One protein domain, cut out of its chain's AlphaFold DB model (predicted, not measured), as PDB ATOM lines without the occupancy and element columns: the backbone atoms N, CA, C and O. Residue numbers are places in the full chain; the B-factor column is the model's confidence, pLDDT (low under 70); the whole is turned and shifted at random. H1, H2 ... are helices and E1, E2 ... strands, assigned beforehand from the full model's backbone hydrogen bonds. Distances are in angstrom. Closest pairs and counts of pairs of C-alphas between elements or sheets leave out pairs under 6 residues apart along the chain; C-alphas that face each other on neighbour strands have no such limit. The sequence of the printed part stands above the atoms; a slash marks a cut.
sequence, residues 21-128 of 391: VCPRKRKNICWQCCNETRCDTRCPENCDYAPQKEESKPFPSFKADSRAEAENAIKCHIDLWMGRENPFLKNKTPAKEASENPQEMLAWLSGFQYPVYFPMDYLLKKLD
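Overview. This is residues 21 to 128 of the 391 residues of the protein "Tetratricopeptide repeat protein" of Candidatus Cloacimonetes bacterium ADurb.Bin003 (UniProt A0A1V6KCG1). An elongated row of helices: H2 is in the middle, H1 is beside it toward the end that holds E1, and the helical hairpin H3 and H4 makes the other end, with short H5 on H2. The unnamed residues 39 to 66 fold out and back along one side. The printed part has 108 residues, under half of them in named elements, and the 49 residues in named elements are mostly helix; the order along the chain is E1, H1, H2, H3, H4, H5, and the whole is compact, radius of gyration of the C-alphas 14.5 A, spanning 44 by 26 by 20 A.

Along the chain. H2, residues 67 to 81, is 20.7 A long from C-alpha 67 at (-27.251, -59.087, -19.124). H1 is residues 31 to 38, 10.2 A; E1, 27 to 29, begins at (-37.697, -45.595, -2.910). H3 is 94 to 100, H4 102 to 110, 12.2 A, and H5 120 to 126.

Arrangement. H2 touches H1, closest C-alphas Asn 35 and Ala 73 at 5.1 A, a shallow tilt of 28 degrees, the same way. H2 only just touches H5, with residues 75 to 78 alone and 3 pairs of C-alphas within 8 A, the closest Ile 78 and Leu 123 at 6.6 A. H3 and H4 touch, closest C-alphas Ala 98 and Met 105 at 5.5 A. E1 pairs with no named strand. Every O i to N i+4 pair is within hydrogen-bond range in H1 to H5.

Size, cuts and confidence. The C-alphas farthest apart, of Arg 26 and Gln 103, are 44.4 A apart. The printed part has no cut; links H1 to H2 and H2 to H3 are long. No printed residue is under pLDDT 70.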
ATOM      1  N   VAL A  21     -32.662 -50.195  -3.272       92.81
ATOM      2  CA  VAL A  21     -33.060 -48.852  -2.820       92.81
ATOM      3  C   VAL A  21     -32.409 -47.820  -3.728       92.81
ATOM      4  O   VAL A  21     -31.207 -47.873  -3.959       92.81
ATOM      5  N   CYS A  22     -33.183 -46.860  -4.225       94.50
ATOM      6  CA  CYS A  22     -32.667 -45.710  -4.956       94.50
ATOM      7  C   CYS A  22     -32.436 -44.537  -3.995       94.50
ATOM      8  O   CYS A  22     -33.425 -43.971  -3.519       94.50
ATOM      9  N   PRO A  23     -31.186 -44.096  -3.756       94.19
ATOM     10  CA  PRO A  23     -30.926 -42.965  -2.863       94.19
ATOM     11  C   PRO A  23     -31.513 -41.647  -3.389       94.19
ATOM     12  O   PRO A  23     -32.006 -40.833  -2.611       94.19
ATOM     13  N   ARG A  24     -31.549 -41.467  -4.720       94.44
ATOM     14  CA  ARG A  24     -32.111 -40.274  -5.381       94.44
ATOM     15  C   ARG A  24     -33.625 -40.152  -5.193       94.44
ATOM     16  O   ARG A  24     -34.120 -39.067  -4.917       94.44
ATOM     17  N   LYS A  25     -34.363 -41.257  -5.347       93.06
ATOM     18  CA  LYS A  25     -35.831 -41.288  -5.208       93.06
ATOM     19  C   LYS A  25     -36.297 -41.613  -3.786       93.06
ATOM     20  O   LYS A  25     -37.483 -41.471  -3.514       93.06
ATOM     21  N   ARG A  26     -35.393 -42.073  -2.910       93.31
ATOM     22  CA  ARG A  26     -35.683 -42.615  -1.566       93.31
ATOM     23  C   ARG A  26     -36.777 -43.690  -1.595       93.31
ATOM     24  O   ARG A  26     -37.689 -43.695  -0.776       93.31
ATOM     25  N   LYS A  27     -36.697 -44.568  -2.595       93.19
ATOM     26  CA  LYS A  27     -37.697 -45.595  -2.910       93.19
ATOM     27  C   LYS A  27     -37.030 -46.931  -3.211       93.19
ATOM     28  O   LYS A  27     -35.964 -46.954  -3.823       93.19
ATOM     29  N   ASN A  28     -37.697 -48.025  -2.870       94.00
ATOM     30  CA  ASN A  28     -37.379 -49.363  -3.354       94.00
ATOM     31  C   ASN A  28     -37.870 -49.478  -4.800       94.00
ATOM     32  O   ASN A  28     -39.056 -49.272  -5.073       94.00
ATOM     33  N   ILE A  29     -36.971 -49.771  -5.734       94.69
ATOM     34  CA  ILE A  29     -37.278 -49.793  -7.167       94.69
ATOM     35  C   ILE A  29     -36.776 -51.069  -7.845       94.69
ATOM     36  O   ILE A  29     -35.869 -51.742  -7.346       94.69
ATOM     37  N   CYS A  30     -37.392 -51.410  -8.976       94.00
ATOM     38  CA  CYS A  30     -36.901 -52.443  -9.886       94.00
ATOM     39  C   CYS A  30     -35.705 -51.940 -10.707       94.00
ATOM     40  O   CYS A  30     -35.390 -50.742 -10.704       94.00
ATOM     41  N   TRP A  31     -35.051 -52.850 -11.428       94.69
ATOM     42  CA  TRP A  31     -33.918 -52.502 -12.279       94.69
ATOM     43  C   TRP A  31     -34.328 -51.634 -13.477       94.69
ATOM     44  O   TRP A  31     -33.590 -50.712 -13.810       94.69
ATOM     45  N   GLN A  32     -35.522 -51.825 -14.059       95.50
ATOM     46  CA  GLN A  32     -36.001 -51.015 -15.191       95.50
ATOM     47  C   GLN A  32     -36.142 -49.540 -14.790       95.50
ATOM     48  O   GLN A  32     -35.511 -48.660 -15.373       95.50
ATOM     49  N   CYS A  33     -36.873 -49.263 -13.703       95.69
ATOM     50  CA  CYS A  33     -36.996 -47.905 -13.171       95.69
ATOM     51  C   CYS A  33     -35.648 -47.339 -12.694       95.69
ATOM     52  O   CYS A  33     -35.471 -46.118 -12.656       95.69
ATOM     53  N   CYS A  34     -34.704 -48.196 -12.284       96.25
ATOM     54  CA  CYS A  34     -33.346 -47.772 -11.949       96.25
ATOM     55  C   CYS A  34     -32.617 -47.275 -13.198       96.25
ATOM     56  O   CYS A  34     -32.105 -46.156 -13.167       96.25
ATOM     57  N   ASN A  35     -32.653 -48.039 -14.294       96.19
ATOM     58  CA  ASN A  35     -32.071 -47.689 -15.590       96.19
ATOM     59  C   ASN A  35     -32.626 -46.371 -16.140       96.19
ATOM     60  O   ASN A  35     -31.846 -45.471 -16.450       96.19
ATOM     61  N   GLU A  36     -33.948 -46.199 -16.127       94.94
ATOM     62  CA  GLU A  36     -34.610 -44.940 -16.504       94.94
ATOM     63  C   GLU A  36     -34.180 -43.747 -15.640       94.94
ATOM     64  O   GLU A  36     -34.172 -42.607 -16.089       94.94
ATOM     65  N   THR A  37     -33.848 -43.983 -14.369       94.31
ATOM     66  CA  THR A  37     -33.452 -42.907 -13.449       94.31
ATOM     67  C   THR A  37     -31.971 -42.564 -13.574       94.31
ATOM     68  O   THR A  37     -31.596 -41.409 -13.387       94.31
ATOM     69  N   ARG A  38     -31.117 -43.560 -13.823       94.31
ATOM     70  CA  ARG A  38     -29.659 -43.398 -13.823       94.31
ATOM     71  C   ARG A  38     -29.085 -43.018 -15.183       94.31
ATOM     72  O   ARG A  38     -27.955 -42.540 -15.232       94.31
ATOM     73  N   CYS A  39     -29.853 -43.165 -16.262       91.75
ATOM     74  CA  CYS A  39     -29.406 -42.855 -17.620       91.75
ATOM     75  C   CYS A  39     -28.942 -41.394 -17.791       91.75
ATOM     76  O   CYS A  39     -28.053 -41.104 -18.593       91.75
ATOM     77  N   ASP A  40     -29.473 -40.464 -16.986       90.06
ATOM     78  CA  ASP A  40     -29.072 -39.056 -17.004       90.06
ATOM     79  C   ASP A  40     -27.725 -38.770 -16.320       90.06
ATOM     80  O   ASP A  40     -27.235 -37.642 -16.436       90.06
ATOM     81  N   THR A  41     -27.111 -39.772 -15.676       89.75
ATOM     82  CA  THR A  41     -25.837 -39.725 -14.930       89.75
ATOM     83  C   THR A  41     -25.835 -38.820 -13.691       89.75
ATOM     84  O   THR A  41     -24.774 -38.399 -13.243       89.75
ATOM     85  N   ARG A  42     -27.005 -38.503 -13.117       92.12
ATOM     86  CA  ARG A  42     -27.143 -37.624 -11.933       92.12
ATOM     87  C   ARG A  42     -27.428 -38.394 -10.639       92.12
ATOM     88  O   ARG A  42     -28.079 -37.880  -9.727       92.12
ATOM     89  N   CYS A  43     -27.024 -39.657 -10.576       94.00
ATOM     90  CA  CYS A  43     -27.128 -40.435  -9.347       94.00
ATOM     91  C   CYS A  43     -26.146 -39.897  -8.289       94.00
ATOM     92  O   CYS A  43     -25.042 -39.500  -8.649       94.00
ATOM     93  N   PRO A  44     -26.532 -39.879  -7.000       94.06
ATOM     94  CA  PRO A  44     -25.630 -39.486  -5.922       94.06
ATOM     95  C   PRO A  44     -24.503 -40.514  -5.739       94.06
ATOM     96  O   PRO A  44     -24.688 -41.690  -6.051       94.06
ATOM     97  N   GLU A  45     -23.370 -40.086  -5.180       89.19
ATOM     98  CA  GLU A  45     -22.161 -40.916  -5.007       89.19
ATOM     99  C   GLU A  45     -22.389 -42.165  -4.144       89.19
ATOM    100  O   GLU A  45     -21.773 -43.201  -4.364       89.19
ATOM    101  N   ASN A  46     -23.328 -42.105  -3.199       92.31
ATOM    102  CA  ASN A  46     -23.690 -43.235  -2.340       92.31
ATOM    103  C   ASN A  46     -24.582 -44.291  -3.025       92.31
ATOM    104  O   ASN A  46     -25.138 -45.157  -2.351       92.31
ATOM    105  N   CYS A  47     -24.799 -44.193  -4.338       94.38
ATOM    106  CA  CYS A  47     -25.581 -45.152  -5.106       94.38
ATOM    107  C   CYS A  47     -24.667 -46.191  -5.768       94.38
ATOM    108  O   CYS A  47     -24.007 -45.886  -6.755       94.38
ATOM    109  N   ASP A  48     -24.753 -47.450  -5.326       92.25
ATOM    110  CA  ASP A  48     -23.986 -48.590  -5.871       92.25
ATOM    111  C   ASP A  48     -24.145 -48.811  -7.390       92.25
ATOM    112  O   ASP A  48     -23.337 -49.489  -8.020       92.25
ATOM    113  N   TYR A  49     -25.222 -48.282  -7.979       94.31
ATOM    114  CA  TYR A  49     -25.550 -48.405  -9.406       94.31
ATOM    115  C   TYR A  49     -25.347 -47.096 -10.184       94.31
ATOM    116  O   TYR A  49     -25.794 -47.004 -11.331       94.31
ATOM    117  N   ALA A  50     -24.738 -46.074  -9.570       94.56
ATOM    118  CA  ALA A  50     -24.451 -44.805 -10.231       94.56
ATOM    119  C   ALA A  50     -23.499 -45.024 -11.422       94.56
ATOM    120  O   ALA A  50     -22.478 -45.693 -11.256       94.56
ATOM    121  N   PRO A  51     -23.803 -44.475 -12.613       92.81
ATOM    122  CA  PRO A  51     -22.880 -44.544 -13.734       92.81
ATOM    123  C   PRO A  51     -21.644 -43.683 -13.483       92.81
ATOM    124  O   PRO A  51     -21.761 -42.529 -13.069       92.81
ATOM    125  N   GLN A  52     -20.477 -44.235 -13.785       89.50
ATOM    126  CA  GLN A  52     -19.190 -43.560 -13.708       89.50
ATOM    127  C   GLN A  52     -18.819 -43.045 -15.098       89.50
ATOM    128  O   GLN A  52     -18.763 -43.800 -16.068       89.50
ATOM    129  N   LYS A  53     -18.622 -41.729 -15.207       82.25
ATOM    130  CA  LYS A  53     -18.158 -41.105 -16.448       82.25
ATOM    131  C   LYS A  53     -16.647 -41.233 -16.547       82.25
ATOM    132  O   LYS A  53     -15.943 -40.924 -15.593       82.25
ATOM    133  N   GLU A  54     -16.181 -41.604 -17.727       78.50
ATOM    134  CA  GLU A  54     -14.770 -41.596 -18.090       78.50
ATOM    135  C   GLU A  54     -14.604 -40.649 -19.279       78.50
ATOM    136  O   GLU A  54     -15.353 -40.750 -20.249       78.50
ATOM    137  N   GLU A  55     -13.647 -39.721 -19.216       71.12
ATOM    138  CA  GLU A  55     -13.427 -38.739 -20.293       71.12
ATOM    139  C   GLU A  55     -13.034 -39.401 -21.621       71.12
ATOM    140  O   GLU A  55     -13.307 -38.862 -22.689       71.12
ATOM    141  N   SER A  56     -12.430 -40.589 -21.563       74.62
ATOM    142  CA  SER A  56     -11.950 -41.347 -22.719       74.62
ATOM    143  C   SER A  56     -12.999 -42.259 -23.364       74.62
ATOM    144  O   SER A  56     -12.688 -42.902 -24.367       74.62
ATOM    145  N   LYS A  57     -14.222 -42.352 -22.818       81.06
ATOM    146  CA  LYS A  57     -15.270 -43.254 -23.323       81.06
ATOM    147  C   LYS A  57     -16.574 -42.510 -23.625       81.06
ATOM    148  O   LYS A  57     -17.005 -41.672 -22.835       81.06
ATOM    149  N   PRO A  58     -17.276 -42.860 -24.718       80.75
ATOM    150  CA  PRO A  58     -18.547 -42.230 -25.072       80.75
ATOM    151  C   PRO A  58     -19.695 -42.636 -24.138       80.75
ATOM    152  O   PRO A  58     -20.682 -41.909 -24.024       80.75
ATOM    153  N   PHE A  59     -19.567 -43.778 -23.454       87.38
ATOM    154  CA  PHE A  59     -20.587 -44.332 -22.569       87.38
ATOM    155  C   PHE A  59     -20.024 -44.562 -21.163       87.38
ATOM    156  O   PHE A  59     -18.870 -44.977 -21.029       87.38
ATOM    157  N   PRO A  60     -20.824 -44.312 -20.111       88.94
ATOM    158  CA  PRO A  60     -20.383 -44.528 -18.743       88.94
ATOM    159  C   PRO A  60     -20.293 -46.022 -18.417       88.94
ATOM    160  O   PRO A  60     -21.049 -46.835 -18.954       88.94
ATOM    161  N   SER A  61     -19.419 -46.369 -17.477       89.62
ATOM    162  CA  SER A  61     -19.403 -47.689 -16.848       89.62
ATOM    163  C   SER A  61     -20.401 -47.727 -15.689       89.62
ATOM    164  O   SER A  61     -20.691 -46.715 -15.049       89.62
ATOM    165  N   PHE A  62     -21.006 -48.884 -15.434       91.25
ATOM    166  CA  PHE A  62     -21.968 -49.049 -14.347       91.25
ATOM    167  C   PHE A  62     -22.137 -50.518 -13.978       91.25
ATOM    168  O   PHE A  62     -21.894 -51.421 -14.774       91.25
ATOM    169  N   LYS A  63     -22.629 -50.748 -12.762       92.31
ATOM    170  CA  LYS A  63     -23.035 -52.071 -12.300       92.31
ATOM    171  C   LYS A  63     -24.374 -52.489 -12.917       92.31
ATOM    172  O   LYS A  63     -25.295 -51.672 -12.998       92.31
ATOM    173  N   ALA A  64     -24.508 -53.759 -13.278       93.06
ATOM    174  CA  ALA A  64     -25.768 -54.407 -13.629       93.06
ATOM    175  C   ALA A  64     -25.785 -55.815 -13.021       93.06
ATOM    176  O   ALA A  64     -24.729 -56.429 -12.884       93.06
ATOM    177  N   ASP A  65     -26.962 -56.296 -12.624       93.00
ATOM    178  CA  ASP A  65     -27.109 -57.611 -11.990       93.00
ATOM    179  C   ASP A  65     -27.437 -58.721 -13.007       93.00
ATOM    180  O   ASP A  65     -27.437 -59.894 -12.652       93.00
ATOM    181  N   SER A  66     -27.726 -58.365 -14.261       93.06
ATOM    182  CA  SER A  66     -28.018 -59.303 -15.347       93.06
ATOM    183  C   SER A  66     -27.615 -58.706 -16.704       93.06
ATOM    184  O   SER A  66     -27.465 -57.479 -16.826       93.06
ATOM    185  N   ARG A  67     -27.475 -59.541 -17.742       92.00
ATOM    186  CA  ARG A  67     -27.251 -59.087 -19.124       92.00
ATOM    187  C   ARG A  67     -28.412 -58.214 -19.589       92.00
ATOM    188  O   ARG A  67     -28.165 -57.118 -20.094       92.00
ATOM    189  N   ALA A  68     -29.660 -58.645 -19.387       91.50
ATOM    190  CA  ALA A  68     -30.840 -57.857 -19.748       91.50
ATOM    191  C   ALA A  68     -30.850 -56.455 -19.104       91.50
ATOM    192  O   ALA A  68     -31.150 -55.464 -19.781       91.50
ATOM    193  N   GLU A  69     -30.469 -56.339 -17.826       94.25
ATOM    194  CA  GLU A  69     -30.330 -55.035 -17.169       94.25
ATOM    195  C   GLU A  69     -29.229 -54.192 -17.823       94.25
ATOM    196  O   GLU A  69     -29.445 -53.000 -18.073       94.25
ATOM    197  N   ALA A  70     -28.061 -54.790 -18.075       93.38
ATOM    198  CA  ALA A  70     -26.921 -54.104 -18.670       93.38
ATOM    199  C   ALA A  70     -27.277 -53.558 -20.057       93.38
ATOM    200  O   ALA A  70     -27.133 -52.362 -20.308       93.38
ATOM    201  N   GLU A  71     -27.819 -54.407 -20.930       92.81
ATOM    202  CA  GLU A  71     -28.203 -54.037 -22.291       92.81
ATOM    203  C   GLU A  71     -29.257 -52.919 -22.293       92.81
ATOM    204  O   GLU A  71     -29.131 -51.942 -23.034       92.81
ATOM    205  N   ASN A  72     -30.278 -53.013 -21.433       94.81
ATOM    206  CA  ASN A  72     -31.293 -51.967 -21.306       94.81
ATOM    207  C   ASN A  72     -30.702 -50.636 -20.813       94.81
ATOM    208  O   ASN A  72     -31.031 -49.589 -21.367       94.81
ATOM    209  N   ALA A  73     -29.805 -50.665 -19.822       94.56
ATOM    210  CA  ALA A  73     -29.145 -49.461 -19.327       94.56
ATOM    211  C   ALA A  73     -28.330 -48.775 -20.432       94.56
ATOM    212  O   ALA A  73     -28.432 -47.557 -20.598       94.56
ATOM    213  N   ILE A  74     -27.579 -49.551 -21.226       94.31
ATOM    214  CA  ILE A  74     -26.828 -49.026 -22.372       94.31
ATOM    215  C   ILE A  74     -27.781 -48.378 -23.383       94.31
ATOM    216  O   ILE A  74     -27.527 -47.254 -23.809       94.31
ATOM    217  N   LYS A  75     -28.904 -49.026 -23.724       95.12
ATOM    218  CA  LYS A  75     -29.913 -48.455 -24.639       95.12
ATOM    219  C   LYS A  75     -30.463 -47.122 -24.127       95.12
ATOM    220  O   LYS A  75     -30.494 -46.157 -24.885       95.12
ATOM    221  N   CYS A  76     -30.803 -47.025 -22.838       94.44
ATOM    222  CA  CYS A  76     -31.239 -45.761 -22.236       94.44
ATOM    223  C   CYS A  76     -30.159 -44.667 -22.311       94.44
ATOM    224  O   CYS A  76     -30.478 -43.495 -22.509       94.44
ATOM    225  N   HIS A  77     -28.881 -45.029 -22.153       93.38
ATOM    226  CA  HIS A  77     -27.771 -44.091 -22.321       93.38
ATOM    227  C   HIS A  77     -27.599 -43.655 -23.778       93.38
ATOM    228  O   HIS A  77     -27.438 -42.459 -24.005       93.38
ATOM    229  N   ILE A  78     -27.679 -44.575 -24.744       93.81
ATOM    230  CA  ILE A  78     -27.644 -44.267 -26.183       93.81
ATOM    231  C   ILE A  78     -28.749 -43.270 -26.529       93.81
ATOM    232  O   ILE A  78     -28.462 -42.224 -27.109       93.81
ATOM    233  N   ASP A  79     -29.986 -43.547 -26.109       93.88
ATOM    234  CA  ASP A  79     -31.146 -42.703 -26.408       93.88
ATOM    235  C   ASP A  79     -30.969 -41.259 -25.920       93.88
ATOM    236  O   ASP A  79     -31.278 -40.315 -26.647       93.88
ATOM    237  N   LEU A  80     -30.418 -41.068 -24.717       91.06
ATOM    238  CA  LEU A  80     -30.115 -39.731 -24.205       91.06
ATOM    239  C   LEU A  80     -28.874 -39.102 -24.844       91.06
ATOM    240  O   LEU A  80     -28.834 -37.886 -25.021       91.06
ATOM    241  N   TRP A  81     -27.848 -39.900 -25.131       90.56
ATOM    242  CA  TRP A  81     -26.578 -39.434 -25.679       90.56
ATOM    243  C   TRP A  81     -26.739 -38.878 -27.096       90.56
ATOM    244  O   TRP A  81     -26.164 -37.836 -27.398       90.56
ATOM    245  N   MET A  82     -27.602 -39.481 -27.921       90.75
ATOM    246  CA  MET A  82     -27.883 -39.020 -29.287       90.75
ATOM    247  C   MET A  82     -28.302 -37.550 -29.387       90.75
ATOM    248  O   MET A  82     -27.997 -36.901 -30.384       90.75
ATOM    249  N   GLY A  83     -29.022 -37.046 -28.382       90.00
ATOM    250  CA  GLY A  83     -29.546 -35.679 -28.348       90.00
ATOM    251  C   GLY A  83     -28.678 -34.688 -27.572       90.00
ATOM    252  O   GLY A  83     -29.075 -33.535 -27.424       90.00
ATOM    253  N   ARG A  84     -27.529 -35.114 -27.033       88.88
ATOM    254  CA  ARG A  84     -26.638 -34.254 -26.245       88.88
ATOM    255  C   ARG A  84     -25.454 -33.808 -27.080       88.88
ATOM    256  O   ARG A  84     -24.861 -34.604 -27.801       88.88
ATOM    257  N   GLU A  85     -25.101 -32.537 -26.951       88.62
ATOM    258  CA  GLU A  85     -23.880 -32.011 -27.548       88.62
ATOM    259  C   GLU A  85     -22.667 -32.729 -26.963       88.62
ATOM    260  O   GLU A  85     -22.581 -32.966 -25.752       88.62
ATOM    261  N   ASN A  86     -21.742 -33.095 -27.843       81.88
ATOM    262  CA  ASN A  86     -20.534 -33.797 -27.466       81.88
ATOM    263  C   ASN A  86     -19.312 -32.914 -27.774       81.88
ATOM    264  O   ASN A  86     -19.117 -32.550 -28.940       81.88
ATOM    265  N   PRO A  87     -18.464 -32.594 -26.777       80.44
ATOM    266  CA  PRO A  87     -17.233 -31.833 -26.999       80.44
ATOM    267  C   PRO A  87     -16.319 -32.461 -28.058       80.44
ATOM    268  O   PRO A  87     -15.715 -31.747 -28.855       80.44
ATOM    269  N   PHE A  88     -16.282 -33.797 -28.132       78.38
ATOM    270  CA  PHE A  88     -15.506 -34.531 -29.136       78.38
ATOM    271  C   PHE A  88     -16.061 -34.381 -30.559       78.38
ATOM    272  O   PHE A  88     -15.319 -34.553 -31.520       78.38
ATOM    273  N   LEU A  89     -17.336 -34.006 -30.703       84.38
ATOM    274  CA  LEU A  89     -18.007 -33.773 -31.987       84.38
ATOM    275  C   LEU A  89     -18.183 -32.273 -32.270       84.38
ATOM    276  O   LEU A  89     -19.161 -31.861 -32.890       84.38
ATOM    277  N   LYS A  90     -17.264 -31.428 -31.777       85.81
ATOM    278  CA  LYS A  90     -17.312 -29.961 -31.948       85.81
ATOM    279  C   LYS A  90     -18.652 -29.361 -31.479       85.81
ATOM    280  O   LYS A  90     -19.197 -28.471 -32.126       85.81
ATOM    281  N   ASN A  91     -19.185 -29.878 -30.368       85.94
ATOM    282  CA  ASN A  91     -20.490 -29.525 -29.790       85.94
ATOM    283  C   ASN A  91     -21.702 -29.814 -30.693       85.94
ATOM    284  O   ASN A  91     -22.793 -29.308 -30.449       85.94
ATOM    285  N   LYS A  92     -21.563 -30.661 -31.717       88.94
ATOM    286  CA  LYS A  92     -22.722 -31.248 -32.399       88.94
ATOM    287  C   LYS A  92     -23.274 -32.420 -31.594       88.94
ATOM    288  O   LYS A  92     -22.586 -33.025 -30.767       88.94
ATOM    289  N   THR A  93     -24.532 -32.751 -31.858       92.88
ATOM    290  CA  THR A  93     -25.127 -33.987 -31.353       92.88
ATOM    291  C   THR A  93     -24.657 -35.179 -32.194       92.88
ATOM    292  O   THR A  93     -24.470 -35.028 -33.406       92.88
ATOM    293  N   PRO A  94     -24.510 -36.377 -31.602       92.88
ATOM    294  CA  PRO A  94     -24.189 -37.592 -32.350       92.88
ATOM    295  C   PRO A  94     -25.141 -37.870 -33.516       92.88
ATOM    296  O   PRO A  94     -24.690 -38.283 -34.577       92.88
ATOM    297  N   ALA A  95     -26.441 -37.599 -33.352       92.62
ATOM    298  CA  ALA A  95     -27.423 -37.775 -34.423       92.62
ATOM    299  C   ALA A  95     -27.172 -36.832 -35.614       92.62
ATOM    300  O   ALA A  95     -27.290 -37.240 -36.767       92.62
ATOM    301  N   LYS A  96     -26.792 -35.576 -35.342       93.38
ATOM    302  CA  LYS A  96     -26.463 -34.603 -36.390       93.38
ATOM    303  C   LYS A  96     -25.164 -34.972 -37.102       93.38
ATOM    304  O   LYS A  96     -25.116 -34.932 -38.325       93.38
ATOM    305  N   GLU A  97     -24.137 -35.363 -36.349       93.44
ATOM    306  CA  GLU A  97     -22.855 -35.764 -36.933       93.44
ATOM    307  C   GLU A  97     -22.980 -37.039 -37.776       93.44
ATOM    308  O   GLU A  97     -22.422 -37.095 -38.863       93.44
ATOM    309  N   ALA A  98     -23.771 -38.023 -37.339       93.25
ATOM    310  CA  ALA A  98     -24.038 -39.225 -38.128       93.25
ATOM    311  C   ALA A  98     -24.737 -38.915 -39.463       93.25
ATOM    312  O   ALA A  98     -24.403 -39.518 -40.479       93.25
ATOM    313  N   SER A  99     -25.670 -37.955 -39.472       93.62
ATOM    314  CA  SER A  99     -26.374 -37.537 -40.688       93.62
ATOM    315  C   SER A  99     -25.505 -36.711 -41.639       93.62
ATOM    316  O   SER A  99     -25.696 -36.799 -42.850       93.62
ATOM    317  N   GLU A 100     -24.607 -35.869 -41.118       93.25
ATOM    318  CA  GLU A 100     -23.751 -34.996 -41.933       93.25
ATOM    319  C   GLU A 100     -22.488 -35.727 -42.417       93.25
ATOM    320  O   GLU A 100     -22.108 -35.585 -43.577       93.25
ATOM    321  N   ASN A 101     -21.866 -36.535 -41.551       93.25
ATOM    322  CA  ASN A 101     -20.584 -37.207 -41.780       93.25
ATOM    323  C   ASN A 101     -20.618 -38.681 -41.307       93.25
ATOM    324  O   ASN A 101     -19.912 -39.060 -40.364       93.25
ATOM    325  N   PRO A 102     -21.391 -39.566 -41.963       92.56
ATOM    326  CA  PRO A 102     -21.584 -40.947 -41.507       92.56
ATOM    327  C   PRO A 102     -20.281 -41.758 -41.422       92.56
ATOM    328  O   PRO A 102     -20.106 -42.563 -40.507       92.56
ATOM    329  N   GLN A 103     -19.340 -41.534 -42.345       91.25
ATOM    330  CA  GLN A 103     -18.046 -42.228 -42.350       91.25
ATOM    331  C   GLN A 103     -17.141 -41.786 -41.194       91.25
ATOM    332  O   GLN A 103     -16.517 -42.632 -40.555       91.25
ATOM    333  N   GLU A 104     -17.091 -40.484 -40.892       90.44
ATOM    334  CA  GLU A 104     -16.308 -39.959 -39.767       90.44
ATOM    335  C   GLU A 104     -16.889 -40.432 -38.434       90.44
ATOM    336  O   GLU A 104     -16.145 -40.848 -37.546       90.44
ATOM    337  N   MET A 105     -18.221 -40.460 -38.322       91.62
ATOM    338  CA  MET A 105     -18.908 -40.973 -37.142       91.62
ATOM    339  C   MET A 105     -18.609 -42.458 -36.903       91.62
ATOM    340  O   MET A 105     -18.298 -42.853 -35.780       91.62
ATOM    341  N   LEU A 106     -18.655 -43.284 -37.955       91.50
ATOM    342  CA  LEU A 106     -18.282 -44.699 -37.872       91.50
ATOM    343  C   LEU A 106     -16.817 -44.881 -37.462       91.50
ATOM    344  O   LEU A 106     -16.529 -45.682 -36.573       91.50
ATOM    345  N   ALA A 107     -15.900 -44.121 -38.069       90.25
ATOM    346  CA  ALA A 107     -14.482 -44.168 -37.726       90.25
ATOM    347  C   ALA A 107     -14.252 -43.793 -36.253       90.25
ATOM    348  O   ALA A 107     -13.546 -44.501 -35.536       90.25
ATOM    349  N   TRP A 108     -14.915 -42.740 -35.774       90.44
ATOM    350  CA  TRP A 108     -14.842 -42.320 -34.379       90.44
ATOM    351  C   TRP A 108     -15.395 -43.388 -33.426       90.44
ATOM    352  O   TRP A 108     -14.719 -43.760 -32.469       90.44
ATOM    353  N   LEU A 109     -16.572 -43.958 -33.717       91.12
ATOM    354  CA  LEU A 109     -17.160 -45.039 -32.916       91.12
ATOM    355  C   LEU A 109     -16.278 -46.293 -32.873       91.12
ATOM    356  O   LEU A 109     -16.226 -46.953 -31.834       91.12
ATOM    357  N   SER A 110     -15.579 -46.613 -33.965       89.56
ATOM    358  CA  SER A 110     -14.689 -47.777 -34.049       89.56
ATOM    359  C   SER A 110     -13.435 -47.665 -33.174       89.56
ATOM    360  O   SER A 110     -12.813 -48.678 -32.863       89.56
ATOM    361  N   GLY A 111     -13.080 -46.452 -32.730       89.19
ATOM    362  CA  GLY A 111     -11.915 -46.202 -31.880       89.19
ATOM    363  C   GLY A 111     -12.088 -46.597 -30.409       89.19
ATOM    364  O   GLY A 111     -11.125 -46.522 -29.648       89.19
ATOM    365  N   PHE A 112     -13.288 -47.011 -29.988       89.25
ATOM    366  CA  PHE A 112     -13.581 -47.330 -28.590       89.25
ATOM    367  C   PHE A 112     -13.700 -48.830 -28.335       89.25
ATOM    368  O   PHE A 112     -14.153 -49.606 -29.174       89.25
ATOM    369  N   GLN A 113     -13.356 -49.224 -27.111       86.88
ATOM    370  CA  GLN A 113     -13.656 -50.555 -26.597       86.88
ATOM    371  C   GLN A 113     -15.038 -50.565 -25.948       86.88
ATOM    372  O   GLN A 113     -15.336 -49.742 -25.078       86.88
ATOM    373  N   TYR A 114     -15.859 -51.532 -26.346       87.69
ATOM    374  CA  TYR A 114     -17.213 -51.700 -25.840       87.69
ATOM    375  C   TYR A 114     -17.315 -52.935 -24.938       87.69
ATOM    376  O   TYR A 114     -16.596 -53.914 -25.153       87.69
ATOM    377  N   PRO A 115     -18.216 -52.923 -23.940       83.94
ATOM    378  CA  PRO A 115     -18.576 -54.127 -23.201       83.94
ATOM    379  C   PRO A 115     -19.020 -55.261 -24.134       83.94
ATOM    380  O   PRO A 115     -19.617 -55.007 -25.178       83.94
ATOM    381  N   VAL A 116     -18.806 -56.512 -23.715       78.81
ATOM    382  CA  VAL A 116     -19.134 -57.720 -24.502       78.81
ATOM    383  C   VAL A 116     -20.583 -57.720 -25.009       78.81
ATOM    384  O   VAL A 116     -20.837 -58.086 -26.150       78.81
ATOM    385  N   TYR A 117     -21.525 -57.255 -24.188       79.00
ATOM    386  CA  TYR A 117     -22.957 -57.220 -24.506       79.00
ATOM    387  C   TYR A 117     -23.446 -55.848 -24.986       79.00
ATOM    388  O   TYR A 117     -24.627 -55.520 -24.861       79.00
ATOM    389  N   PHE A 118     -22.545 -55.002 -25.486       89.12
ATOM    390  CA  PHE A 118     -22.936 -53.700 -26.002       89.12
ATOM    391  C   PHE A 118     -23.828 -53.872 -27.245       89.12
ATOM    392  O   PHE A 118     -23.414 -54.516 -28.211       89.12
ATOM    393  N   PRO A 119     -25.044 -53.295 -27.270       91.81
ATOM    394  CA  PRO A 119     -25.969 -53.448 -28.384       91.81
ATOM    395  C   PRO A 119     -25.565 -52.535 -29.554       91.81
ATOM    396  O   PRO A 119     -26.236 -51.544 -29.842       91.81
ATOM    397  N   MET A 120     -24.462 -52.866 -30.234       91.94
ATOM    398  CA  MET A 120     -23.898 -52.062 -31.324       91.94
ATOM    399  C   MET A 120     -24.900 -51.857 -32.463       91.94
ATOM    400  O   MET A 120     -25.126 -50.731 -32.894       91.94
ATOM    401  N   ASP A 121     -25.597 -52.921 -32.859       92.00
ATOM    402  CA  ASP A 121     -26.661 -52.879 -33.866       92.00
ATOM    403  C   ASP A 121     -27.754 -51.855 -33.522       92.00
ATOM    404  O   ASP A 121     -28.294 -51.180 -34.395       92.00
ATOM    405  N   TYR A 122     -28.086 -51.716 -32.233       93.88
ATOM    406  CA  TYR A 122     -29.072 -50.741 -31.775       93.88
ATOM    407  C   TYR A 122     -28.549 -49.312 -31.927       93.88
ATOM    408  O   TYR A 122     -29.284 -48.452 -32.405       93.88
ATOM    409  N   LEU A 123     -27.289 -49.067 -31.549       94.38
ATOM    410  CA  LEU A 123     -26.636 -47.767 -31.706       94.38
ATOM    411  C   LEU A 123     -26.575 -47.351 -33.179       94.38
ATOM    412  O   LEU A 123     -27.021 -46.260 -33.527       94.38
ATOM    413  N   LEU A 124     -26.058 -48.227 -34.041       94.19
ATOM    414  CA  LEU A 124     -25.861 -47.928 -35.459       94.19
ATOM    415  C   LEU A 124     -27.199 -47.732 -36.174       94.19
ATOM    416  O   LEU A 124     -27.365 -46.750 -36.891       94.19
ATOM    417  N   LYS A 125     -28.204 -48.566 -35.872       94.56
ATOM    418  CA  LYS A 125     -29.574 -48.374 -36.370       94.56
ATOM    419  C   LYS A 125     -30.176 -47.036 -35.937       94.56
ATOM    420  O   LYS A 125     -30.882 -46.402 -36.712       94.56
ATOM    421  N   LYS A 126     -29.941 -46.613 -34.695       94.50
ATOM    422  CA  LYS A 126     -30.446 -45.337 -34.168       94.50
ATOM    423  C   LYS A 126     -29.781 -44.117 -34.808       94.50
ATOM    424  O   LYS A 126     -30.418 -43.072 -34.891       94.50
ATOM    425  N   LEU A 127     -28.538 -44.262 -35.254       94.25
ATOM    426  CA  LEU A 127     -27.780 -43.236 -35.971       94.25
ATOM    427  C   LEU A 127     -27.977 -43.284 -37.497       94.25
ATOM    428  O   LEU A 127     -27.358 -42.487 -38.189       94.25
ATOM    429  N   ASP A 128     -28.808 -44.199 -38.008       93.88
ATOM    430  CA  ASP A 128     -28.987 -44.458 -39.446       93.88
ATOM    431  C   ASP A 128     -27.666 -44.778 -40.177       93.88
ATOM    432  O   ASP A 128     -27.427 -44.388 -41.318       93.88
TER     433      ASP A 128